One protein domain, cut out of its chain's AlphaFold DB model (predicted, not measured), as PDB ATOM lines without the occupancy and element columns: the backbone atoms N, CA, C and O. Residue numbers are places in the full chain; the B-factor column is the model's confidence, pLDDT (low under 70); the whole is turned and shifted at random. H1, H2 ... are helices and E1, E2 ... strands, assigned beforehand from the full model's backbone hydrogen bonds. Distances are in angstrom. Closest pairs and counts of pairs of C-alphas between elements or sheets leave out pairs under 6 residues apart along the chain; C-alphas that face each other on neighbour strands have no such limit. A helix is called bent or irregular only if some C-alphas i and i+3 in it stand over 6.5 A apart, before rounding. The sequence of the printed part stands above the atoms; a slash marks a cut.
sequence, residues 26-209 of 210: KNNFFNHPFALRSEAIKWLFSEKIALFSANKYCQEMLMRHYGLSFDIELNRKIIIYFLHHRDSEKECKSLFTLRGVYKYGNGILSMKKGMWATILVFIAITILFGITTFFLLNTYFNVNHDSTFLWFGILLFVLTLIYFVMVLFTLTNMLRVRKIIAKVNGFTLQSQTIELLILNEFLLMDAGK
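Overview. This is residues 26 to 209 of the 210 residues of an uncharacterized protein of Erwinia piriflorinigrans CFBP 5888 (UniProt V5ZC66). A long helical hairpin, H5 and H6 side by side, sticks out like an arm from a small head that holds the short helices H1 to H4 and the two-strand hairpin E1 and E2. The later part of H6 runs back into the head and packs on H3, H4 and E2, while H2 is only near H1, and H7 follows at the other end from the arm, with residues 203 to 209 standing free. The printed part has 184 residues with seven named helices and two named strands, in the order H1, H2, H3, H4, E1, E2, H5, H6, H7; the sheet E1 - E2 is antiparallel and the class is mostly helix. The whole is only just loose, close to extended, with a radius of gyration of the C-alphas of 23.8 A, and it spans 83 by 34 by 32 A, the arm making most of the length.

Arrangement. Start at the sheet, where E1, residues 102 to 105, and E2, residues 108 to 111, form an antiparallel hairpin at 151 degrees. Look there for N 103 and O 110, 2.8 A apart, and N 110 and O 103, 2.9 A apart, both within hydrogen-bond range. H6, residues 147 to 188, comes closest to E2 at the C-alphas of Leu 109 and Ile 181, 6.1 A apart. H5, residues 114 to 142, touches H6 with 28 pairs of C-alphas within 8 A, the closest being Leu 137 and Gly 153 at 5.4 A. These two form a helical hairpin at a shallow tilt of 22 degrees, opposite ways. H3, residues 72 to 84, touches H6 with its residues 77 to 81 alone; the closest C-alphas are those of Tyr 81 and Val 184, 6.5 A apart, and the lines are about perpendicular at 79 degrees. H4, residues 86 to 97, touches H6 with its residues 91 to 95 alone, closest at the C-alphas of Glu 91 and Ile 180, 6.6 A, at a steep tilt of 55 degrees, opposite ways. H3 and H4 form a helical hairpin at a shallow tilt of 24 degrees, with the C-alphas of Phe 82 and Ser 88 closest at 6.1 A. The helix packing is part aligned, as in these two helical hairpins, and part crossed. H1, residues 34 to 46, touches H3 with its residues 41 to 45 alone, closest at the C-alphas of Leu 44 and Ile 72, 7.0 A, at a steep tilt of 55 degrees, opposite ways. H2, residues 53 to 65, touches no helix but H1 and H2 are near each other. H7, residues 195 to 207, touches no helix. Every O i to N i+4 pair is within hydrogen-bond range in H1, H2, H3, H5 and H6, against 6 of 8 in H4 and 8 of 9 in H7.

Along the chain. Find C-alpha 34 at (180.858, 175.068, 409.501), where H1 begins; it is 18.4 A long, H2 18.6 A and H3 18.5 A. H4, 17.8 A, is irregular: C-alphas 87 and 90 are 7.7 A apart. E1 measures 10.0 A and E2 10.2 A. From C-alpha 114 at (207.820, 186.521, 431.912), H5 runs 42.4 A; H6 then runs 61.6 A. H7, 18.8 A, ends with C-alpha 207 at (168.423, 162.281, 416.650).

Size, cuts and confidence. The two C-alphas farthest apart are those of Val 143 and Ala 207, at 83.2 A. The printed part, residues 26 to 209, has no cut and no long link. The mean pLDDT of the printed part is 79.0; residues 26 to 27, 144 and 188 to 209 are under 70, and H7 has a mean of 53.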
ATOM      1  N   LYS A  26     196.417 182.214 409.622       57.28
ATOM      2  CA  LYS A  26     195.099 181.966 409.013       57.28
ATOM      3  C   LYS A  26     194.499 180.628 409.453       57.28
ATOM      4  O   LYS A  26     193.287 180.462 409.360       57.28
ATOM      5  N   ASN A  27     195.327 179.715 409.961       68.94
ATOM      6  CA  ASN A  27     194.904 178.408 410.436       68.94
ATOM      7  C   ASN A  27     194.419 178.513 411.892       68.94
ATOM      8  O   ASN A  27     195.217 178.463 412.830       68.94
ATOM      9  N   ASN A  28     193.125 178.774 412.063       82.31
ATOM     10  CA  ASN A  28     192.444 178.897 413.351       82.31
ATOM     11  C   ASN A  28     191.078 178.225 413.206       82.31
ATOM     12  O   ASN A  28     190.404 178.469 412.206       82.31
ATOM     13  N   PHE A  29     190.665 177.449 414.207       86.19
ATOM     14  CA  PHE A  29     189.362 176.782 414.277       86.19
ATOM     15  C   PHE A  29     188.196 177.644 413.755       86.19
ATOM     16  O   PHE A  29     187.407 177.199 412.925       86.19
ATOM     17  N   PHE A  30     188.128 178.914 414.164       85.44
ATOM     18  CA  PHE A  30     187.038 179.827 413.791       85.44
ATOM     19  C   PHE A  30     187.066 180.313 412.336       85.44
ATOM     20  O   PHE A  30     186.094 180.896 411.867       85.44
ATOM     21  N   ASN A  31     188.161 180.093 411.613       86.50
ATOM     22  CA  ASN A  31     188.269 180.445 410.198       86.50
ATOM     23  C   ASN A  31     187.812 179.308 409.270       86.50
ATOM     24  O   ASN A  31     187.724 179.522 408.063       86.50
ATOM     25  N   HIS A  32     187.550 178.111 409.802       87.31
ATOM     26  CA  HIS A  32     187.120 176.968 409.004       87.31
ATOM     27  C   HIS A  32     185.608 176.995 408.703       87.31
ATOM     28  O   HIS A  32     184.818 177.540 409.484       87.31
ATOM     29  N   PRO A  33     185.174 176.376 407.585       86.81
ATOM     30  CA  PRO A  33     183.756 176.230 407.266       86.81
ATOM     31  C   PRO A  33     183.013 175.442 408.353       86.81
ATOM     32  O   PRO A  33     183.599 174.648 409.090       86.81
ATOM     33  N   PHE A  34     181.698 175.657 408.451       85.00
ATOM     34  CA  PHE A  34     180.858 175.068 409.501       85.00
ATOM     35  C   PHE A  34     180.957 173.534 409.570       85.00
ATOM     36  O   PHE A  34     181.071 172.990 410.665       85.00
ATOM     37  N   ALA A  35     180.994 172.853 408.419       86.62
ATOM     38  CA  ALA A  35     181.133 171.397 408.350       86.62
ATOM     39  C   ALA A  35     182.401 170.906 409.073       86.62
ATOM     40  O   ALA A  35     182.308 170.098 409.994       86.62
ATOM     41  N   LEU A  36     183.560 171.493 408.752       88.38
ATOM     42  CA  LEU A  36     184.835 171.130 409.374       88.38
ATOM     43  C   LEU A  36     184.867 171.487 410.869       88.38
ATOM     44  O   LEU A  36     185.426 170.752 411.676       88.38
ATOM     45  N   ARG A  37     184.230 172.599 411.266       88.62
ATOM     46  CA  ARG A  37     184.093 172.958 412.688       88.62
ATOM     47  C   ARG A  37     183.269 171.927 413.454       88.62
ATOM     48  O   ARG A  37     183.624 171.590 414.580       88.62
ATOM     49  N   SER A  38     182.191 171.421 412.860       86.88
ATOM     50  CA  SER A  38     181.350 170.401 413.489       86.88
ATOM     51  C   SER A  38     182.086 169.070 413.656       86.88
ATOM     52  O   SER A  38     182.026 168.472 414.727       86.88
ATOM     53  N   GLU A  39     182.852 168.657 412.645       90.44
ATOM     54  CA  GLU A  39     183.686 167.455 412.685       90.44
ATOM     55  C   GLU A  39     184.779 167.573 413.750       90.44
ATOM     56  O   GLU A  39     184.934 166.686 414.588       90.44
ATOM     57  N   ALA A  40     185.467 168.715 413.788       89.56
ATOM     58  CA  ALA A  40     186.486 169.009 414.786       89.56
ATOM     59  C   ALA A  40     185.936 168.947 416.218       89.56
ATOM     60  O   ALA A  40     186.607 168.421 417.102       89.56
ATOM     61  N   ILE A  41     184.722 169.464 416.457       88.56
ATOM     62  CA  ILE A  41     184.051 169.363 417.761       88.56
ATOM     63  C   ILE A  41     183.755 167.896 418.078       88.56
ATOM     64  O   ILE A  41     184.149 167.431 419.146       88.56
ATOM     65  N   LYS A  42     183.120 167.150 417.159       88.62
ATOM     66  CA  LYS A  42     182.807 165.726 417.374       88.62
ATOM     67  C   LYS A  42     184.070 164.941 417.741       88.62
ATOM     68  O   LYS A  42     184.088 164.289 418.783       88.62
ATOM     69  N   TRP A  43     185.140 165.096 416.959       91.94
ATOM     70  CA  TRP A  43     186.434 164.465 417.225       91.94
ATOM     71  C   TRP A  43     187.015 164.881 418.582       91.94
ATOM     72  O   TRP A  43     187.401 164.037 419.388       91.94
ATOM     73  N   LEU A  44     187.040 166.183 418.879       90.00
ATOM     74  CA  LEU A  44     187.659 166.705 420.095       90.00
ATOM     75  C   LEU A  44     186.998 166.175 421.371       90.00
ATOM     76  O   LEU A  44     187.698 165.974 422.366       90.00
ATOM     77  N   PHE A  45     185.680 165.972 421.374       86.00
ATOM     78  CA  PHE A  45     184.952 165.452 422.536       86.00
ATOM     79  C   PHE A  45     184.910 163.920 422.592       86.00
ATOM     80  O   PHE A  45     184.778 163.379 423.687       86.00
ATOM     81  N   SER A  46     185.095 163.213 421.471       84.44
ATOM     82  CA  SER A  46     185.204 161.746 421.462       84.44
ATOM     83  C   SER A  46     186.605 161.229 421.807       84.44
ATOM     84  O   SER A  46     186.751 160.124 422.326       84.44
ATOM     85  N   GLU A  47     187.647 162.002 421.501       86.25
ATOM     86  CA  GLU A  47     189.043 161.571 421.624       86.25
ATOM     87  C   GLU A  47     189.504 161.482 423.095       86.25
ATOM     88  O   GLU A  47     189.142 162.307 423.930       86.25
ATOM     89  N   LYS A  48     190.355 160.513 423.453       85.12
ATOM     90  CA  LYS A  48     191.028 160.483 424.771       85.12
ATOM     91  C   LYS A  48     192.452 161.008 424.639       85.12
ATOM     92  O   LYS A  48     193.073 160.855 423.597       85.12
ATOM     93  N   ILE A  49     193.003 161.604 425.697       82.75
ATOM     94  CA  ILE A  49     194.392 162.089 425.675       82.75
ATOM     95  C   ILE A  49     195.329 160.899 425.427       82.75
ATOM     96  O   ILE A  49     195.327 159.934 426.194       82.75
ATOM     97  N   ALA A  50     196.115 160.951 424.347       80.56
ATOM     98  CA  ALA A  50     197.038 159.873 424.020       80.56
ATOM     99  C   ALA A  50     198.203 159.816 425.017       80.56
ATOM    100  O   ALA A  50     198.908 160.802 425.232       80.56
ATOM    101  N   LEU A  51     198.438 158.625 425.573       79.31
ATOM    102  CA  LEU A  51     199.571 158.340 426.461       79.31
ATOM    103  C   LEU A  51     200.852 158.007 425.677       79.31
ATOM    104  O   LEU A  51     201.954 158.327 426.114       79.31
ATOM    105  N   PHE A  52     200.709 157.389 424.500       85.12
ATOM    106  CA  PHE A  52     201.827 156.965 423.656       85.12
ATOM    107  C   PHE A  52     202.290 158.071 422.699       85.12
ATOM    108  O   PHE A  52     201.474 158.804 422.137       85.12
ATOM    109  N   SER A  53     203.602 158.149 422.459       83.88
ATOM    110  CA  SER A  53     204.245 159.193 421.644       83.88
ATOM    111  C   SER A  53     203.743 159.244 420.197       83.88
ATOM    112  O   SER A  53     203.465 160.330 419.692       83.88
ATOM    113  N   ALA A  54     203.577 158.090 419.546       84.25
ATOM    114  CA  ALA A  54     203.073 158.009 418.174       84.25
ATOM    115  C   ALA A  54     201.634 158.543 418.063       84.25
ATOM    116  O   ALA A  54     201.346 159.406 417.237       84.25
ATOM    117  N   ASN A  55     200.754 158.110 418.966       84.88
ATOM    118  CA  ASN A  55     199.363 158.563 419.001       84.88
ATOM    119  C   ASN A  55     199.271 160.057 419.324       84.88
ATOM    120  O   ASN A  55     198.484 160.775 418.712       84.88
ATOM    121  N   LYS A  56     200.125 160.549 420.226       87.06
ATOM    122  CA  LYS A  56     200.225 161.978 420.532       87.06
ATOM    123  C   LYS A  56     200.614 162.791 419.298       87.06
ATOM    124  O   LYS A  56     200.024 163.836 419.049       87.06
ATOM    125  N   TYR A  57     201.558 162.303 418.498       85.62
ATOM    126  CA  TYR A  57     201.946 162.964 417.254       85.62
ATOM    127  C   TYR A  57     200.797 163.002 416.232       85.62
ATOM    128  O   TYR A  57     200.532 164.053 415.647       85.62
ATOM    129  N   CYS A  58     200.046 161.905 416.081       86.81
ATOM    130  CA  CYS A  58     198.837 161.871 415.249       86.81
ATOM    131  C   CYS A  58     197.770 162.864 415.739       86.81
ATOM    132  O   CYS A  58     197.195 163.603 414.938       86.81
ATOM    133  N   GLN A  59     197.553 162.953 417.054       88.81
ATOM    134  CA  GLN A  59     196.647 163.940 417.647       88.81
ATOM    135  C   GLN A  59     197.119 165.374 417.378       88.81
ATOM    136  O   GLN A  59     196.313 166.232 417.027       88.81
ATOM    137  N   GLU A  60     198.418 165.656 417.487       87.31
ATOM    138  CA  GLU A  60     198.974 166.976 417.171       87.31
ATOM    139  C   GLU A  60     198.809 167.354 415.693       87.31
ATOM    140  O   GLU A  60     198.556 168.527 415.385       87.31
ATOM    141  N   MET A  61     198.911 166.383 414.781       86.44
ATOM    142  CA  MET A  61     198.620 166.590 413.361       86.44
ATOM    143  C   MET A  61     197.146 166.923 413.119       86.44
ATOM    144  O   MET A  61     196.852 167.908 412.438       86.44
ATOM    145  N   LEU A  62     196.225 166.161 413.711       88.31
ATOM    146  CA  LEU A  62     194.783 166.410 413.600       88.31
ATOM    147  C   LEU A  62     194.397 167.767 414.202       88.31
ATOM    148  O   LEU A  62     193.678 168.549 413.583       88.31
ATOM    149  N   MET A  63     194.957 168.124 415.361       88.31
ATOM    150  CA  MET A  63     194.737 169.439 415.968       88.31
ATOM    151  C   MET A  63     195.222 170.581 415.064       88.31
ATOM    152  O   MET A  63     194.538 171.598 414.955       88.31
ATOM    153  N   ARG A  64     196.353 170.423 414.357       86.62
ATOM    154  CA  ARG A  64     196.789 171.396 413.333       86.62
ATOM    155  C   ARG A  64     195.814 171.494 412.175       86.62
ATOM    156  O   ARG A  64     195.579 172.608 411.712       86.62
ATOM    157  N   HIS A  65     195.292 170.367 411.697       87.88
ATOM    158  CA  HIS A  65     194.332 170.342 410.596       87.88
ATOM    159  C   HIS A  65     193.075 171.154 410.933       87.88
ATOM    160  O   HIS A  65     192.614 171.943 410.113       87.88
ATOM    161  N   TYR A  66     192.603 171.050 412.176       87.62
ATOM    162  CA  TYR A  66     191.449 171.801 412.676       87.62
ATOM    163  C   TYR A  66     191.764 173.224 413.171       87.62
ATOM    164  O   TYR A  66     190.883 173.894 413.714       87.62
ATOM    165  N   GLY A  67     193.010 173.694 413.055       84.19
ATOM    166  CA  GLY A  67     193.409 175.012 413.561       84.19
ATOM    167  C   GLY A  67     193.266 175.153 415.086       84.19
ATOM    168  O   GLY A  67     193.056 176.261 415.588       84.19
ATOM    169  N   LEU A  68     193.347 174.034 415.812       86.75
ATOM    170  CA  LEU A  68     193.273 173.941 417.267       86.75
ATOM    171  C   LEU A  68     194.666 174.025 417.907       86.75
ATOM    172  O   LEU A  68     195.711 173.928 417.259       86.75
ATOM    173  N   SER A  69     194.693 174.210 419.225       83.88
ATOM    174  CA  SER A  69     195.931 174.151 419.994       83.88
ATOM    175  C   SER A  69     196.350 172.694 420.237       83.88
ATOM    176  O   SER A  69     195.516 171.808 420.208       83.88
ATOM    177  N   PHE A  70     197.624 172.417 420.528       83.38
ATOM    178  CA  PHE A  70     198.109 171.059 420.869       83.38
ATOM    179  C   PHE A  70     197.642 170.523 422.226       83.38
ATOM    180  O   PHE A  70     198.140 169.507 422.691       83.38
ATOM    181  N   ASP A  71     196.781 171.259 422.915       84.12
ATOM    182  CA  ASP A  71     196.302 170.903 424.237       84.12
ATOM    183  C   ASP A  71     194.797 170.652 424.136       84.12
ATOM    184  O   ASP A  71     194.009 171.579 423.926       84.12
ATOM    185  N   ILE A  72     194.426 169.370 424.200       85.44
ATOM    186  CA  ILE A  72     193.048 168.904 424.020       85.44
ATOM    187  C   ILE A  72     192.135 169.521 425.082       85.44
ATOM    188  O   ILE A  72     191.055 170.008 424.750       85.44
ATOM    189  N   GLU A  73     192.572 169.558 426.339       85.44
ATOM    190  CA  GLU A  73     191.781 170.107 427.443       85.44
ATOM    191  C   GLU A  73     191.566 171.611 427.283       85.44
ATOM    192  O   GLU A  73     190.448 172.109 427.445       85.44
ATOM    193  N   LEU A  74     192.612 172.337 426.887       86.69
ATOM    194  CA  LEU A  74     192.508 173.756 426.571       86.69
ATOM    195  C   LEU A  74     191.502 174.007 425.441       86.69
ATOM    196  O   LEU A  74     190.670 174.912 425.544       86.69
ATOM    197  N   ASN A  75     191.571 173.221 424.363       88.25
ATOM    198  CA  ASN A  75     190.648 173.346 423.237       88.25
ATOM    199  C   ASN A  75     189.205 173.122 423.682       88.25
ATOM    200  O   ASN A  75     188.342 173.935 423.353       88.25
ATOM    201  N   ARG A  76     188.957 172.060 424.464       88.19
ATOM    202  CA  ARG A  76     187.630 171.751 425.012       88.19
ATOM    203  C   ARG A  76     187.113 172.911 425.836       88.19
ATOM    204  O   ARG A  76     186.031 173.411 425.554       88.19
ATOM    205  N   LYS A  77     187.916 173.420 426.769       85.06
ATOM    206  CA  LYS A  77     187.530 174.543 427.628       85.06
ATOM    207  C   LYS A  77     187.142 175.790 426.826       85.06
ATOM    208  O   LYS A  77     186.127 176.416 427.124       85.06
ATOM    209  N   ILE A  78     187.919 176.151 425.803       87.38
ATOM    210  CA  ILE A  78     187.609 177.311 424.949       87.38
ATOM    211  C   ILE A  78     186.333 177.064 424.133       87.38
ATOM    212  O   ILE A  78     185.508 177.966 424.004       87.38
ATOM    213  N   ILE A  79     186.157 175.857 423.591       87.94
ATOM    214  CA  ILE A  79     184.992 175.515 422.768       87.94
ATOM    215  C   ILE A  79     183.712 175.463 423.604       87.94
ATOM    216  O   ILE A  79     182.711 176.015 423.166       87.94
ATOM    217  N   ILE A  80     183.737 174.893 424.812       85.69
ATOM    218  CA  ILE A  80     182.585 174.917 425.729       85.69
ATOM    219  C   ILE A  80     182.192 176.370 426.019       85.69
ATOM    220  O   ILE A  80     181.025 176.734 425.884       85.69
ATOM    221  N   TYR A  81     183.166 177.225 426.350       85.38
ATOM    222  CA  TYR A  81     182.899 178.644 426.588       85.38
ATOM    223  C   TYR A  81     182.251 179.327 425.370       85.38
ATOM    224  O   TYR A  81     181.268 180.053 425.525       85.38
ATOM    225  N   PHE A  82     182.755 179.047 424.163       87.38
ATOM    226  CA  PHE A  82     182.190 179.549 422.910       87.38
ATOM    227  C   PHE A  82     180.759 179.057 422.657       87.38
ATOM    228  O   PHE A  82     179.907 179.851 422.260       87.38
ATOM    229  N   LEU A  83     180.477 177.771 422.885       84.69
ATOM    230  CA  LEU A  83     179.147 177.194 422.670       84.69
ATOM    231  C   LEU A  83     178.090 177.862 423.558       84.69
ATOM    232  O   LEU A  83     176.981 178.105 423.087       84.69
ATOM    233  N   HIS A  84     178.457 178.230 424.789       80.62
ATOM    234  CA  HIS A  84     177.587 178.976 425.704       80.62
ATOM    235  C   HIS A  84     177.470 180.468 425.386       80.62
ATOM    236  O   HIS A  84     176.447 181.079 425.677       80.62
ATOM    237  N   HIS A  85     178.503 181.065 424.797       81.12
ATOM    238  CA  HIS A  85     178.554 182.492 424.497       81.12
ATOM    239  C   HIS A  85     178.866 182.681 423.016       81.12
ATOM    240  O   HIS A  85     179.984 183.058 422.659       81.12
ATOM    241  N   ARG A  86     177.894 182.416 422.134       77.75
ATOM    242  CA  ARG A  86     178.118 182.464 420.675       77.75
ATOM    243  C   ARG A  86     178.630 183.821 420.181       77.75
ATOM    244  O   ARG A  86     179.463 183.860 419.279       77.75
ATOM    245  N   ASP A  87     178.249 184.909 420.845       83.38
ATOM    246  CA  ASP A  87     178.728 186.267 420.540       83.38
ATOM    247  C   ASP A  87     180.222 186.479 420.861       83.38
ATOM    248  O   ASP A  87     180.850 187.435 420.397       83.38
ATOM    249  N   SER A  88     180.835 185.569 421.625       81.62
ATOM    250  CA  SER A  88     182.243 185.627 422.031       81.62
ATOM    251  C   SER A  88     183.216 185.058 420.987       81.62
ATOM    252  O   SER A  88     184.402 184.892 421.283       81.62
ATOM    253  N   GLU A  89     182.777 184.790 419.749       82.69
ATOM    254  CA  GLU A  89     183.618 184.211 418.685       82.69
ATOM    255  C   GLU A  89     184.945 184.967 418.506       82.69
ATOM    256  O   GLU A  89     186.021 184.369 418.459       82.69
ATOM    257  N   LYS A  90     184.894 186.307 418.483       82.31
ATOM    258  CA  LYS A  90     186.090 187.162 418.372       82.31
ATOM    259  C   LYS A  90     187.042 186.981 419.558       82.31
ATOM    260  O   LYS A  90     188.262 186.977 419.373       82.31
ATOM    261  N   GLU A  91     186.502 186.819 420.765       83.81
ATOM    262  CA  GLU A  91     187.278 186.606 421.989       83.81
ATOM    263  C   GLU A  91     187.948 185.224 421.967       83.81
ATOM    264  O   GLU A  91     189.164 185.118 422.148       83.81
ATOM    265  N   CYS A  92     187.198 184.174 421.636       83.94
ATOM    266  CA  CYS A  92     187.706 182.806 421.542       83.94
ATOM    267  C   CYS A  92     188.750 182.650 420.429       83.94
ATOM    268  O   CYS A  92     189.803 182.036 420.625       83.94
ATOM    269  N   LYS A  93     188.525 183.288 419.277       84.88
ATOM    270  CA  LYS A  93     189.504 183.360 418.187       84.88
ATOM    271  C   LYS A  93     190.806 184.013 418.639       84.88
ATOM    272  O   LYS A  93     191.888 183.550 418.258       84.88
ATOM    273  N   SER A  94     190.726 185.053 419.470       79.88
ATOM    274  CA  SER A  94     191.912 185.718 420.011       79.88
ATOM    275  C   SER A  94     192.716 184.816 420.955       79.88
ATOM    276  O   SER A  94     193.944 184.859 420.899       79.88
ATOM    277  N   LEU A  95     192.062 183.938 421.730       83.00
ATOM    278  CA  LEU A  95     192.750 182.945 422.566       83.00
ATOM    279  C   LEU A  95     193.581 181.989 421.705       83.00
ATOM    280  O   LEU A  95     194.791 181.895 421.900       83.00
ATOM    281  N   PHE A  96     192.988 181.369 420.681       80.38
ATOM    282  CA  PHE A  96     193.738 180.472 419.789       80.38
ATOM    283  C   PHE A  96     194.906 181.171 419.083       80.38
ATOM    284  O   PHE A  96     195.995 180.609 418.960       80.38
ATOM    285  N   THR A  97     194.710 182.429 418.684       76.06
ATOM    286  CA  THR A  97     195.728 183.224 417.984       76.06
ATOM    287  C   THR A  97     196.889 183.620 418.906       76.06
ATOM    288  O   THR A  97     198.055 183.598 418.510       76.06
ATOM    289  N   LEU A  98     196.592 183.951 420.165       73.31
ATOM    290  CA  LEU A  98     197.556 184.460 421.139       73.31
ATOM    291  C   LEU A  98     198.021 183.387 422.133       73.31
ATOM    292  O   LEU A  98     198.548 183.727 423.183       73.31
ATOM    293  N   ARG A  99     197.956 182.089 421.803       72.19
ATOM    294  CA  ARG A  99     198.422 180.980 422.673       72.19
ATOM    295  C   ARG A  99     199.824 181.173 423.264       72.19
ATOM    296  O   ARG A  99     200.132 180.691 424.349       72.19
ATOM    297  N   GLY A 100     200.696 181.896 422.561       72.19
ATOM    298  CA  GLY A 100     202.024 182.250 423.060       72.19
ATOM    299  C   GLY A 100     202.011 182.999 424.399       72.19
ATOM    300  O   GLY A 100     202.996 182.875 425.131       72.19
ATOM    301  N   VAL A 101     200.919 183.709 424.725       75.44
ATOM    302  CA  VAL A 101     200.851 184.657 425.848       75.44
ATOM    303  C   VAL A 101     200.380 184.064 427.178       75.44
ATOM    304  O   VAL A 101     200.578 184.637 428.251       75.44
ATOM    305  N   TYR A 102     199.762 182.892 427.135       79.19
ATOM    306  CA  TYR A 102     199.186 182.264 428.315       79.19
ATOM    307  C   TYR A 102     199.643 180.816 428.441       79.19
ATOM    308  O   TYR A 102     200.212 180.223 427.522       79.19
ATOM    309  N   LYS A 103     199.454 180.264 429.631       83.12
ATOM    310  CA  LYS A 103     199.662 178.859 429.949       83.12
ATOM    311  C   LYS A 103     198.354 178.282 430.473       83.12
ATOM    312  O   LYS A 103     197.582 178.985 431.128       83.12
ATOM    313  N   TYR A 104     198.126 177.017 430.165       82.38
ATOM    314  CA  TYR A 104     197.034 176.230 430.707       82.38
ATOM    315  C   TYR A 104     197.634 175.173 431.634       82.38
ATOM    316  O   TYR A 104     198.670 174.595 431.311       82.38
ATOM    317  N   GLY A 105     197.052 175.007 432.816       78.88
ATOM    318  CA  GLY A 105     197.485 174.014 433.794       78.88
ATOM    319  C   GLY A 105     196.526 173.972 434.976       78.88
ATOM    320  O   GLY A 105     195.985 175.008 435.364       78.88
ATOM    321  N   ASN A 106     196.304 172.776 435.524       76.56
ATOM    322  CA  ASN A 106     195.353 172.520 436.612       76.56
ATOM    323  C   ASN A 106     193.947 173.074 436.311       76.56
ATOM    324  O   ASN A 106     193.326 173.700 437.167       76.56
ATOM    325  N   GLY A 107     193.476 172.945 435.065       73.12
ATOM    326  CA  GLY A 107     192.169 173.464 434.656       73.12
ATOM    327  C   GLY A 107     192.087 174.989 434.504       73.12
ATOM    328  O   GLY A 107     191.031 175.505 434.137       73.12
ATOM    329  N   ILE A 108     193.164 175.745 434.744       81.50
ATOM    330  CA  ILE A 108     193.141 177.213 434.816       81.50
ATOM    331  C   ILE A 108     194.030 177.834 433.731       81.50
ATOM    332  O   ILE A 108     195.183 177.453 433.518       81.50
ATOM    333  N   LEU A 109     193.493 178.851 433.053       84.94
ATOM    334  CA  LEU A 109     194.244 179.714 432.142       84.94
ATOM    335  C   LEU A 109     194.970 180.800 432.938       84.94
ATOM    336  O   LEU A 109     194.359 181.515 433.725       84.94
ATOM    337  N   SER A 110     196.266 180.990 432.725       85.25
ATOM    338  CA  SER A 110     197.006 182.085 433.367       85.25
ATOM    339  C   SER A 110     197.994 182.735 432.411       85.25
ATOM    340  O   SER A 110     198.541 182.091 431.519       85.25
ATOM    341  N   MET A 111     198.241 184.032 432.589       82.88
ATOM    342  CA  MET A 111     199.260 184.741 431.811       82.88
ATOM    343  C   MET A 111     200.656 184.201 432.146       82.88
ATOM    344  O   MET A 111     200.957 183.890 433.304       82.88
ATOM    345  N   LYS A 112     201.543 184.104 431.150       83.00
ATOM    346  CA  LYS A 112     202.936 183.709 431.400       83.00
ATOM    347  C   LYS A 112     203.663 184.808 432.182       83.00
ATOM    348  O   LYS A 112     203.697 185.959 431.754       83.00
ATOM    349  N   LYS A 113     204.293 184.436 433.307       73.06
ATOM    350  CA  LYS A 113     204.951 185.377 434.239       73.06
ATOM    351  C   LYS A 113     205.991 186.286 433.557       73.06
ATOM    352  O   LYS A 113     206.045 187.467 433.866       73.06
ATOM    353  N   GLY A 114     206.752 185.769 432.588       71.69
ATOM    354  CA  GLY A 114     207.820 186.521 431.912       71.69
ATOM    355  C   GLY A 114     207.365 187.591 430.912       71.69
ATOM    356  O   GLY A 114     208.180 188.396 430.481       71.69
ATOM    357  N   MET A 115     206.084 187.644 430.543       71.81
ATOM    358  CA  MET A 115     205.640 188.557 429.483       71.81
ATOM    359  C   MET A 115     205.545 190.015 429.900       71.81
ATOM    360  O   MET A 115     205.784 190.906 429.088       71.81
ATOM    361  N   TRP A 116     205.188 190.261 431.159       75.06
ATOM    362  CA  TRP A 116     205.169 191.615 431.706       75.06
ATOM    363  C   TRP A 116     206.579 192.193 431.759       75.06
ATOM    364  O   TRP A 116     206.769 193.352 431.411       75.06
ATOM    365  N   ALA A 117     207.571 191.358 432.085       75.31
ATOM    366  CA  ALA A 117     208.976 191.738 432.010       75.31
ATOM    367  C   ALA A 117     209.385 192.077 430.570       75.31
ATOM    368  O   ALA A 117     210.041 193.089 430.352       75.31
ATOM    369  N   THR A 118     208.935 191.304 429.573       73.44
ATOM    370  CA  THR A 118     209.204 191.631 428.166       73.44
ATOM    371  C   THR A 118     208.624 192.995 427.788       73.44
ATOM    372  O   THR A 118     209.344 193.815 427.230       73.44
ATOM    373  N   ILE A 119     207.364 193.282 428.144       78.75
ATOM    374  CA  ILE A 119     206.753 194.603 427.903       78.75
ATOM    375  C   ILE A 119     207.537 195.724 428.587       78.75
ATOM    376  O   ILE A 119     207.765 196.758 427.968       78.75
ATOM    377  N   LEU A 120     207.956 195.536 429.840       81.12
ATOM    378  CA  LEU A 120     208.729 196.547 430.563       81.12
ATOM    379  C   LEU A 120     210.055 196.856 429.861       81.12
ATOM    380  O   LEU A 120     210.402 198.024 429.713       81.12
ATOM    381  N   VAL A 121     210.751 195.830 429.359       80.38
ATOM    382  CA  VAL A 121     211.976 196.006 428.563       80.38
ATOM    383  C   VAL A 121     211.688 196.790 427.281       80.38
ATOM    384  O   VAL A 121     212.411 197.732 426.965       80.38
ATOM    385  N   PHE A 122     210.604 196.468 426.571       81.44
ATOM    386  CA  PHE A 122     210.188 197.213 425.380       81.44
ATOM    387  C   PHE A 122     209.894 198.691 425.681       81.44
ATOM    388  O   PHE A 122     210.328 199.573 424.940       81.44
ATOM    389  N   ILE A 123     209.192 198.981 426.778       85.25
ATOM    390  CA  ILE A 123     208.910 200.358 427.210       85.25
ATOM    391  C   ILE A 123     210.217 201.096 427.517       85.25
ATOM    392  O   ILE A 123     210.414 202.204 427.023       85.25
ATOM    393  N   ALA A 124     211.134 200.472 428.263       83.69
ATOM    394  CA  ALA A 124     212.424 201.068 428.603       83.69
ATOM    395  C   ALA A 124     213.253 201.406 427.352       83.69
ATOM    396  O   ALA A 124     213.770 202.516 427.240       83.69
ATOM    397  N   ILE A 125     213.311 200.494 426.375       84.31
ATOM    398  CA  ILE A 125     213.971 200.739 425.083       84.31
ATOM    399  C   ILE A 125     213.310 201.919 424.359       84.31
ATOM    400  O   ILE A 125     214.010 202.799 423.870       84.31
ATOM    401  N   THR A 126     211.975 201.981 424.333       84.06
ATOM    402  CA  THR A 126     211.241 203.081 423.680       84.06
ATOM    403  C   THR A 126     211.590 204.439 424.293       84.06
ATOM    404  O   THR A 126     211.814 205.405 423.567       84.06
ATOM    405  N   ILE A 127     211.675 204.509 425.627       87.12
ATOM    406  CA  ILE A 127     212.038 205.731 426.354       87.12
ATOM    407  C   ILE A 127     213.472 206.145 426.019       87.12
ATOM    408  O   ILE A 127     213.703 207.308 425.695       87.12
ATOM    409  N   LEU A 128     214.421 205.203 426.039       87.00
ATOM    410  CA  LEU A 128     215.818 205.478 425.691       87.00
ATOM    411  C   LEU A 128     215.939 206.033 424.269       87.00
ATOM    412  O   LEU A 128     216.550 207.081 424.083       87.00
ATOM    413  N   PHE A 129     215.286 205.401 423.290       83.56
ATOM    414  CA  PHE A 129     215.254 205.885 421.907       83.56
ATOM    415  C   PHE A 129     214.624 207.278 421.784       83.56
ATOM    416  O   PHE A 129     215.148 208.125 421.057       83.56
ATOM    417  N   GLY A 130     213.543 207.548 422.521       84.75
ATOM    418  CA  GLY A 130     212.912 208.868 422.564       84.75
ATOM    419  C   GLY A 130     213.847 209.950 423.104       84.75
ATOM    420  O   GLY A 130     213.970 211.011 422.494       84.75
ATOM    421  N   ILE A 131     214.568 209.659 424.189       88.38
ATOM    422  CA  ILE A 131     215.566 210.566 424.772       88.38
ATOM    423  C   ILE A 131     216.700 210.826 423.770       88.38
ATOM    424  O   ILE A 131     217.046 211.980 423.526       88.38
ATOM    425  N   THR A 132     217.252 209.782 423.143       85.56
ATOM    426  CA  THR A 132     218.329 209.927 422.148       85.56
ATOM    427  C   THR A 132     217.888 210.769 420.952       85.56
ATOM    428  O   THR A 132     218.620 211.654 420.512       85.56
ATOM    429  N   THR A 133     216.671 210.536 420.457       84.50
ATOM    430  CA  THR A 133     216.081 211.307 419.354       84.50
ATOM    431  C   THR A 133     215.921 212.779 419.731       84.50
ATOM    432  O   THR A 133     216.268 213.659 418.944       84.50
ATOM    433  N   PHE A 134     215.432 213.051 420.946       86.12
ATOM    434  CA  PHE A 134     215.263 214.409 421.455       86.12
ATOM    435  C   PHE A 134     216.596 215.158 421.523       86.12
ATOM    436  O   PHE A 134     216.685 216.272 421.014       86.12
ATOM    437  N   PHE A 135     217.644 214.544 422.081       84.62
ATOM    438  CA  PHE A 135     218.969 215.166 422.142       84.62
ATOM    439  C   PHE A 135     219.544 215.453 420.752       84.62
ATOM    440  O   PHE A 135     220.024 216.557 420.529       84.62
ATOM    441  N   LEU A 136     219.439 214.515 419.806       81.50
ATOM    442  CA  LEU A 136     219.946 214.702 418.440       81.50
ATOM    443  C   LEU A 136     219.260 215.858 417.705       81.50
ATOM    444  O   LEU A 136     219.934 216.690 417.096       81.50
ATOM    445  N   LEU A 137     217.929 215.936 417.785       80.69
ATOM    446  CA  LEU A 137     217.176 217.039 417.188       80.69
ATOM    447  C   LEU A 137     217.499 218.364 417.887       80.69
ATOM    448  O   LEU A 137     217.709 219.372 417.221       80.69
ATOM    449  N   ASN A 138     217.608 218.360 419.216       82.31
ATOM    450  CA  ASN A 138     217.962 219.545 419.991       82.31
ATOM    451  C   ASN A 138     219.362 220.077 419.621       82.31
ATOM    452  O   ASN A 138     219.531 221.274 419.407       82.31
ATOM    453  N   THR A 139     220.355 219.196 419.456       79.75
ATOM    454  CA  THR A 139     221.696 219.573 418.980       79.75
ATOM    455  C   THR A 139     221.656 220.180 417.576       79.75
ATOM    456  O   THR A 139     222.356 221.161 417.331       79.75
ATOM    457  N   TYR A 140     220.813 219.662 416.675       79.12
ATOM    458  CA  TYR A 140     220.644 220.247 415.343       79.12
ATOM    459  C   TYR A 140     220.048 221.661 415.383       79.12
ATOM    460  O   TYR A 140     220.521 222.564 414.692       79.12
ATOM    461  N   PHE A 141     219.001 221.860 416.189       79.94
ATOM    462  CA  PHE A 141     218.306 223.147 416.257       79.94
ATOM    463  C   PHE A 141     219.096 224.222 417.012       79.94
ATOM    464  O   PHE A 141     218.977 225.390 416.655       79.94
ATOM    465  N   ASN A 142     219.903 223.846 418.011       79.88
ATOM    466  CA  ASN A 142     220.546 224.806 418.916       79.88
ATOM    467  C   ASN A 142     222.064 224.953 418.761       79.88
ATOM    468  O   ASN A 142     222.609 225.938 419.251       79.88
ATOM    469  N   VAL A 143     222.764 223.991 418.149       73.38
ATOM    470  CA  VAL A 143     224.240 223.980 418.153       73.38
ATOM    471  C   VAL A 143     224.829 223.816 416.757       73.38
ATOM    472  O   VAL A 143     225.767 224.530 416.416       73.38
ATOM    473  N   ASN A 144     224.327 222.873 415.957       67.56
ATOM    474  CA  ASN A 144     224.998 222.473 414.723       67.56
ATOM    475  C   ASN A 144     223.990 222.164 413.606       67.56
ATOM    476  O   ASN A 144     223.350 221.118 413.619       67.56
ATOM    477  N   HIS A 145     223.873 223.043 412.607       77.12
ATOM    478  CA  HIS A 145     222.926 222.899 411.486       77.12
ATOM    479  C   HIS A 145     223.401 221.933 410.390       77.12
ATOM    480  O   HIS A 145     223.069 222.085 409.213       77.12
ATOM    481  N   ASP A 146     224.187 220.925 410.755       81.31
ATOM    482  CA  ASP A 146     224.565 219.881 409.815       81.31
ATOM    483  C   ASP A 146     223.338 219.012 409.510       81.31
ATOM    484  O   ASP A 146     222.786 218.316 410.368       81.31
ATOM    485  N   SER A 147     222.912 219.074 408.249       79.75
ATOM    486  CA  SER A 147     221.767 218.340 407.706       79.75
ATOM    487  C   SER A 147     221.808 216.834 407.991       79.75
ATOM    488  O   SER A 147     220.757 216.196 408.074       79.75
ATOM    489  N   THR A 148     222.992 216.262 408.218       80.69
ATOM    490  CA  THR A 148     223.170 214.856 408.595       80.69
ATOM    491  C   THR A 148     222.500 214.544 409.937       80.69
ATOM    492  O   THR A 148     221.817 213.523 410.060       80.69
ATOM    493  N   PHE A 149     222.612 215.439 410.928       78.62
ATOM    494  CA  PHE A 149     221.961 215.280 412.235       78.62
ATOM    495  C   PHE A 149     220.442 215.422 412.143       78.62
ATOM    496  O   PHE A 149     219.726 214.674 412.810       78.62
ATOM    497  N   LEU A 150     219.941 216.316 411.284       80.12
ATOM    498  CA  LEU A 150     218.506 216.453 411.023       80.12
ATOM    499  C   LEU A 150     217.932 215.159 410.441       80.12
ATOM    500  O   LEU A 150     216.980 214.606 410.990       80.12
ATOM    501  N   TRP A 151     218.515 214.652 409.351       81.12
ATOM    502  CA  TRP A 151     218.022 213.442 408.688       81.12
ATOM    503  C   TRP A 151     218.105 212.215 409.599       81.12
ATOM    504  O   TRP A 151     217.167 211.415 409.643       81.12
ATOM    505  N   PHE A 152     219.184 212.087 410.376       82.25
ATOM    506  CA  PHE A 152     219.330 211.007 411.349       82.25
ATOM    507  C   PHE A 152     218.326 211.124 412.509       82.25
ATOM    508  O   PHE A 152     217.715 210.127 412.899       82.25
ATOM    509  N   GLY A 153     218.090 212.339 413.013       82.25
ATOM    510  CA  GLY A 153     217.078 212.622 414.030       82.25
ATOM    511  C   GLY A 153     215.656 212.311 413.554       82.25
ATOM    512  O   GLY A 153     214.905 211.654 414.271       82.25
ATOM    513  N   ILE A 154     215.298 212.693 412.323       83.25
ATOM    514  CA  ILE A 154     213.993 212.374 411.717       83.25
ATOM    515  C   ILE A 154     213.820 210.857 411.568       83.25
ATOM    516  O   ILE A 154     212.771 210.320 411.926       83.25
ATOM    517  N   LEU A 155     214.842 210.146 411.082       83.88
ATOM    518  CA  LEU A 155     214.793 208.688 410.947       83.88
ATOM    519  C   LEU A 155     214.560 208.004 412.303       83.88
ATOM    520  O   LEU A 155     213.683 207.145 412.423       83.88
ATOM    521  N   LEU A 156     215.314 208.398 413.332       82.88
ATOM    522  CA  LEU A 156     215.148 207.868 414.688       82.88
ATOM    523  C   LEU A 156     213.787 208.219 415.288       82.88
ATOM    524  O   LEU A 156     213.186 207.376 415.956       82.88
ATOM    525  N   PHE A 157     213.257 209.408 415.005       83.31
ATOM    526  CA  PHE A 157     211.921 209.808 415.432       83.31
ATOM    527  C   PHE A 157     210.841 208.903 414.837       83.31
ATOM    528  O   PHE A 157     210.008 208.367 415.571       83.31
ATOM    529  N   VAL A 158     210.897 208.654 413.526       83.75
ATOM    530  CA  VAL A 158     209.965 207.748 412.840       83.75
ATOM    531  C   VAL A 158     210.062 206.332 413.413       83.75
ATOM    532  O   VAL A 158     209.035 205.722 413.717       83.75
ATOM    533  N   LEU A 159     211.275 205.814 413.626       82.50
ATOM    534  CA  LEU A 159     211.479 204.491 414.227       82.50
ATOM    535  C   LEU A 159     210.925 204.412 415.654       82.50
ATOM    536  O   LEU A 159     210.259 203.434 415.996       82.50
ATOM    537  N   THR A 160     211.146 205.449 416.463       83.94
ATOM    538  CA  THR A 160     210.628 205.537 417.835       83.94
ATOM    539  C   THR A 160     209.102 205.536 417.841       83.94
ATOM    540  O   THR A 160     208.495 204.815 418.633       83.94
ATOM    541  N   LEU A 161     208.467 206.272 416.925       83.44
ATOM    542  CA  LEU A 161     207.010 206.331 416.801       83.44
ATOM    543  C   LEU A 161     206.427 204.973 416.388       83.44
ATOM    544  O   LEU A 161     205.485 204.490 417.018       83.44
ATOM    545  N   ILE A 162     207.019 204.315 415.386       83.19
ATOM    546  CA  ILE A 162     206.625 202.961 414.965       83.19
ATOM    547  C   ILE A 162     206.717 201.990 416.148       83.19
ATOM    548  O   ILE A 162     205.778 201.234 416.416       83.19
ATOM    549  N   TYR A 163     207.830 202.027 416.878       80.12
ATOM    550  CA  TYR A 163     208.060 201.146 418.014       80.12
ATOM    551  C   TYR A 163     207.070 201.418 419.153       80.12
ATOM    552  O   TYR A 163     206.477 200.485 419.693       80.12
ATOM    553  N   PHE A 164     206.796 202.687 419.453       83.38
ATOM    554  CA  PHE A 164     205.803 203.092 420.444       83.38
ATOM    555  C   PHE A 164     204.402 202.555 420.113       83.38
ATOM    556  O   PHE A 164     203.751 201.948 420.966       83.38
ATOM    557  N   VAL A 165     203.963 202.683 418.855       83.19
ATOM    558  CA  VAL A 165     202.681 202.126 418.390       83.19
ATOM    559  C   VAL A 165     202.642 200.603 418.558       83.19
ATOM    560  O   VAL A 165     201.633 200.057 419.011       83.19
ATOM    561  N   MET A 166     203.736 199.896 418.260       79.56
ATOM    562  CA  MET A 166     203.818 198.442 418.454       79.56
ATOM    563  C   MET A 166     203.735 198.032 419.928       79.56
ATOM    564  O   MET A 166     203.068 197.043 420.256       79.56
ATOM    565  N   VAL A 167     204.384 198.778 420.823       82.50
ATOM    566  CA  VAL A 167     204.323 198.534 422.270       82.50
ATOM    567  C   VAL A 167     202.903 198.734 422.782       82.50
ATOM    568  O   VAL A 167     202.376 197.849 423.464       82.50
ATOM    569  N   LEU A 168     202.245 199.829 422.388       83.75
ATOM    570  CA  LEU A 168     200.845 200.080 422.728       83.75
ATOM    571  C   LEU A 168     199.936 198.958 422.222       83.75
ATOM    572  O   LEU A 168     199.165 198.397 423.000       83.75
ATOM    573  N   PHE A 169     200.071 198.560 420.957       82.12
ATOM    574  CA  PHE A 169     199.288 197.467 420.379       82.12
ATOM    575  C   PHE A 169     199.469 196.150 421.152       82.12
ATOM    576  O   PHE A 169     198.497 195.446 421.447       82.12
ATOM    577  N   THR A 170     200.707 195.819 421.523       79.19
ATOM    578  CA  THR A 170     201.025 194.607 422.293       79.19
ATOM    579  C   THR A 170     200.418 194.664 423.694       79.19
ATOM    580  O   THR A 170     199.811 193.688 424.145       79.19
ATOM    581  N   LEU A 171     200.513 195.817 424.361       83.19
ATOM    582  CA  LEU A 171     199.928 196.054 425.678       83.19
ATOM    583  C   LEU A 171     198.400 195.924 425.642       83.19
ATOM    584  O   LEU A 171     197.825 195.196 426.456       83.19
ATOM    585  N   THR A 172     197.735 196.555 424.673       83.12
ATOM    586  CA  THR A 172     196.278 196.473 424.508       83.12
ATOM    587  C   THR A 172     195.823 195.034 424.274       83.12
ATOM    588  O   THR A 172     194.871 194.580 424.913       83.12
ATOM    589  N   ASN A 173     196.513 194.283 423.411       80.94
ATOM    590  CA  ASN A 173     196.185 192.878 423.165       80.94
ATOM    591  C   ASN A 173     196.411 192.002 424.403       80.94
ATOM    592  O   ASN A 173     195.578 191.148 424.700       80.94
ATOM    593  N   MET A 174     197.477 192.237 425.169       80.81
ATOM    594  CA  MET A 174     197.729 191.524 426.424       80.81
ATOM    595  C   MET A 174     196.658 191.801 427.480       80.81
ATOM    596  O   MET A 174     196.167 190.868 428.118       80.81
ATOM    597  N   LEU A 175     196.241 193.059 427.639       84.69
ATOM    598  CA  LEU A 175     195.146 193.423 428.542       84.69
ATOM    599  C   LEU A 175     193.820 192.798 428.099       84.69
ATOM    600  O   LEU A 175     193.070 192.293 428.938       84.69
ATOM    601  N   ARG A 176     193.543 192.776 426.790       84.81
ATOM    602  CA  ARG A 176     192.360 192.116 426.225       84.81
ATOM    603  C   ARG A 176     192.370 190.617 426.523       84.81
ATOM    604  O   ARG A 176     191.392 190.114 427.069       84.81
ATOM    605  N   VAL A 177     193.472 189.917 426.249       84.31
ATOM    606  CA  VAL A 177     193.591 188.479 426.544       84.31
ATOM    607  C   VAL A 177     193.458 188.206 428.037       84.31
ATOM    608  O   VAL A 177     192.754 187.277 428.414       84.31
ATOM    609  N   ARG A 178     194.050 189.035 428.903       85.94
ATOM    610  CA  ARG A 178     193.895 188.898 430.358       85.94
ATOM    611  C   ARG A 178     192.427 188.977 430.786       85.94
ATOM    612  O   ARG A 178     192.002 188.166 431.606       85.94
ATOM    613  N   LYS A 179     191.657 189.919 430.230       87.00
ATOM    614  CA  LYS A 179     190.213 190.033 430.497       87.00
ATOM    615  C   LYS A 179     189.457 188.790 430.026       87.00
ATOM    616  O   LYS A 179     188.653 188.256 430.781       87.00
ATOM    617  N   ILE A 180     189.747 188.304 428.820       86.06
ATOM    618  CA  ILE A 180     189.105 187.100 428.270       86.06
ATOM    619  C   ILE A 180     189.436 185.872 429.128       86.06
ATOM    620  O   ILE A 180     188.540 185.124 429.499       86.06
ATOM    621  N   ILE A 181     190.698 185.695 429.527       87.06
ATOM    622  CA  ILE A 181     191.123 184.614 430.428       87.06
ATOM    623  C   ILE A 181     190.348 184.657 431.749       87.06
ATOM    624  O   ILE A 181     189.909 183.613 432.224       87.06
ATOM    625  N   ALA A 182     190.159 185.843 432.333       85.56
ATOM    626  CA  ALA A 182     189.381 185.993 433.559       85.56
ATOM    627  C   ALA A 182     187.919 185.552 433.369       85.56
ATOM    628  O   ALA A 182     187.411 184.804 434.201       85.56
ATOM    629  N   LYS A 183     187.280 185.928 432.250       85.56
ATOM    630  CA  LYS A 183     185.918 185.480 431.904       85.56
ATOM    631  C   LYS A 183     185.832 183.957 431.748       85.56
ATOM    632  O   LYS A 183     184.986 183.323 432.369       85.56
ATOM    633  N   VAL A 184     186.735 183.364 430.963       84.50
ATOM    634  CA  VAL A 184     186.753 181.913 430.703       84.50
ATOM    635  C   VAL A 184     187.041 181.118 431.981       84.50
ATOM    636  O   VAL A 184     186.464 180.057 432.197       84.50
ATOM    637  N   ASN A 185     187.914 181.622 432.857       84.12
ATOM    638  CA  ASN A 185     188.167 180.983 434.147       84.12
ATOM    639  C   ASN A 185     186.985 181.098 435.113       84.12
ATOM    640  O   ASN A 185     186.693 180.119 435.799       84.12
ATOM    641  N   GLY A 186     186.308 182.251 435.148       74.75
ATOM    642  CA  GLY A 186     185.078 182.431 435.923       74.75
ATOM    643  C   GLY A 186     183.993 181.438 435.507       74.75
ATOM    644  O   GLY A 186     183.331 180.863 436.363       74.75
ATOM    645  N   PHE A 187     183.898 181.140 434.210       73.44
ATOM    646  CA  PHE A 187     182.979 180.129 433.690       73.44
ATOM    647  C   PHE A 187     183.328 178.696 434.137       73.44
ATOM    648  O   PHE A 187     182.432 177.930 434.478       73.44
ATOM    649  N   THR A 188     184.612 178.317 434.217       60.03
ATOM    650  CA  THR A 188     185.001 176.960 434.674       60.03
ATOM    651  C   THR A 188     184.634 176.632 436.120       60.03
ATOM    652  O   THR A 188     184.502 175.458 436.443       60.03
ATOM    653  N   LEU A 189     184.449 177.635 436.985       52.44
ATOM    654  CA  LEU A 189     183.916 177.417 438.338       52.44
ATOM    655  C   LEU A 189     182.418 177.060 438.323       52.44
ATOM    656  O   LEU A 189     181.913 176.504 439.290       52.44
ATOM    657  N   GLN A 190     181.723 177.348 437.220       49.34
ATOM    658  CA  GLN A 190     180.291 177.126 437.025       49.34
ATOM    659  C   GLN A 190     179.976 175.912 436.127       49.34
ATOM    660  O   GLN A 190     178.850 175.427 436.152       49.34
ATOM    661  N   SER A 191     180.932 175.423 435.323       48.72
ATOM    662  CA  SER A 191     180.656 174.522 434.189       48.72
ATOM    663  C   SER A 191     180.796 173.018 434.456       48.72
ATOM    664  O   SER A 191     180.451 172.234 433.573       48.72
ATOM    665  N   GLN A 192     181.281 172.582 435.625       52.28
ATOM    666  CA  GLN A 192     181.390 171.142 435.939       52.28
ATOM    667  C   GLN A 192     180.022 170.431 435.983       52.28
ATOM    668  O   GLN A 192     179.947 169.225 435.786       52.28
ATOM    669  N   THR A 193     178.928 171.171 436.154       48.19
ATOM    670  CA  THR A 193     177.547 170.668 436.080       48.19
ATOM    671  C   THR A 193     176.985 170.584 434.654       48.19
ATOM    672  O   THR A 193     175.934 169.981 434.458       48.19
ATOM    673  N   ILE A 194     177.659 171.155 433.646       53.66
ATOM    674  CA  ILE A 194     177.086 171.391 432.307       53.66
ATOM    675  C   ILE A 194     177.632 170.429 431.231       53.66
ATOM    676  O   ILE A 194     176.953 170.190 430.233       53.66
ATOM    677  N   GLU A 195     178.793 169.790 431.436       53.00
ATOM    678  CA  GLU A 195     179.319 168.766 430.504       53.00
ATOM    679  C   GLU A 195     178.326 167.614 430.254       53.00
ATOM    680  O   GLU A 195     178.258 167.094 429.142       53.00
ATOM    681  N   LEU A 196     177.490 167.277 431.243       51.91
ATOM    682  CA  LEU A 196     176.419 166.278 431.112       51.91
ATOM    683  C   LEU A 196     175.220 166.769 430.282       51.91
ATOM    684  O   LEU A 196     174.526 165.964 429.663       51.91
ATOM    685  N   LEU A 197     174.976 168.080 430.245       54.06
ATOM    686  CA  LEU A 197     173.823 168.681 429.568       54.06
ATOM    687  C   LEU A 197     174.112 168.935 428.082       54.06
ATOM    688  O   LEU A 197     173.268 168.653 427.236       54.06
ATOM    689  N   ILE A 198     175.337 169.363 427.753       57.84
ATOM    690  CA  ILE A 198     175.772 169.590 426.364       57.84
ATOM    691  C   ILE A 198     175.873 168.272 425.594       57.84
ATOM    692  O   ILE A 198     175.486 168.226 424.429       57.84
ATOM    693  N   LEU A 199     176.358 167.192 426.225       55.69
ATOM    694  CA  LEU A 199     176.400 165.877 425.576       55.69
ATOM    695  C   LEU A 199     174.982 165.401 425.214       55.69
ATOM    696  O   LEU A 199     174.776 164.856 424.134       55.69
ATOM    697  N   ASN A 200     174.000 165.678 426.079       53.31
ATOM    698  CA  ASN A 200     172.596 165.351 425.841       53.31
ATOM    699  C   ASN A 200     171.962 166.214 424.738       53.31
ATOM    700  O   ASN A 200     171.322 165.668 423.845       53.31
ATOM    701  N   GLU A 201     172.165 167.535 424.728       56.88
ATOM    702  CA  GLU A 201     171.605 168.394 423.670       56.88
ATOM    703  C   GLU A 201     172.220 168.125 422.289       56.88
ATOM    704  O   GLU A 201     171.503 168.114 421.288       56.88
ATOM    705  N   PHE A 202     173.527 167.849 422.209       56.50
ATOM    706  CA  PHE A 202     174.171 167.522 420.932       56.50
ATOM    707  C   PHE A 202     173.709 166.168 420.372       56.50
ATOM    708  O   PHE A 202     173.528 166.046 419.160       56.50
ATOM    709  N   LEU A 203     173.476 165.170 421.234       53.75
ATOM    710  CA  LEU A 203     172.911 163.876 420.832       53.75
ATOM    711  C   LEU A 203     171.441 164.002 420.397       53.75
ATOM    712  O   LEU A 203     171.029 163.353 419.435       53.75
ATOM    713  N   LEU A 204     170.661 164.875 421.041       51.44
ATOM    714  CA  LEU A 204     169.263 165.131 420.677       51.44
ATOM    715  C   LEU A 204     169.123 165.874 419.336       51.44
ATOM    716  O   LEU A 204     168.200 165.584 418.573       51.44
ATOM    717  N   MET A 205     170.054 166.769 418.989       51.44
ATOM    718  CA  MET A 205     170.064 167.432 417.675       51.44
ATOM    719  C   MET A 205     170.448 166.499 416.510       51.44
ATOM    720  O   MET A 205     170.006 166.740 415.387       51.44
ATOM    721  N   ASP A 206     171.233 165.439 416.749       45.06
ATOM    722  CA  ASP A 206     171.535 164.403 415.736       45.06
ATOM    723  C   ASP A 206     170.378 163.384 415.604       45.06
ATOM    724  O   ASP A 206     170.151 162.830 414.529       45.06
ATOM    725  N   ALA A 207     169.587 163.174 416.665       48.78
ATOM    726  CA  ALA A 207     168.423 162.281 416.650       48.78
ATOM    727  C   ALA A 207     167.187 162.872 415.938       48.78
ATOM    728  O   ALA A 207     166.367 162.118 415.417       48.78
ATOM    729  N   GLY A 208     167.062 164.203 415.872       44.25
ATOM    730  CA  GLY A 208     165.949 164.909 415.215       44.25
ATOM    731  C   GLY A 208     166.073 165.088 413.694       44.25
ATOM    732  O   GLY A 208     165.264 165.799 413.104       44.25
ATOM    733  N   LYS A 209     167.090 164.494 413.054       43.53
ATOM    734  CA  LYS A 209     167.320 164.527 411.594       43.53
ATOM    735  C   LYS A 209     167.138 163.159 410.913       43.53
ATOM    736  O   LYS A 209     167.800 162.888 409.910       43.53
TER     737      LYS A 209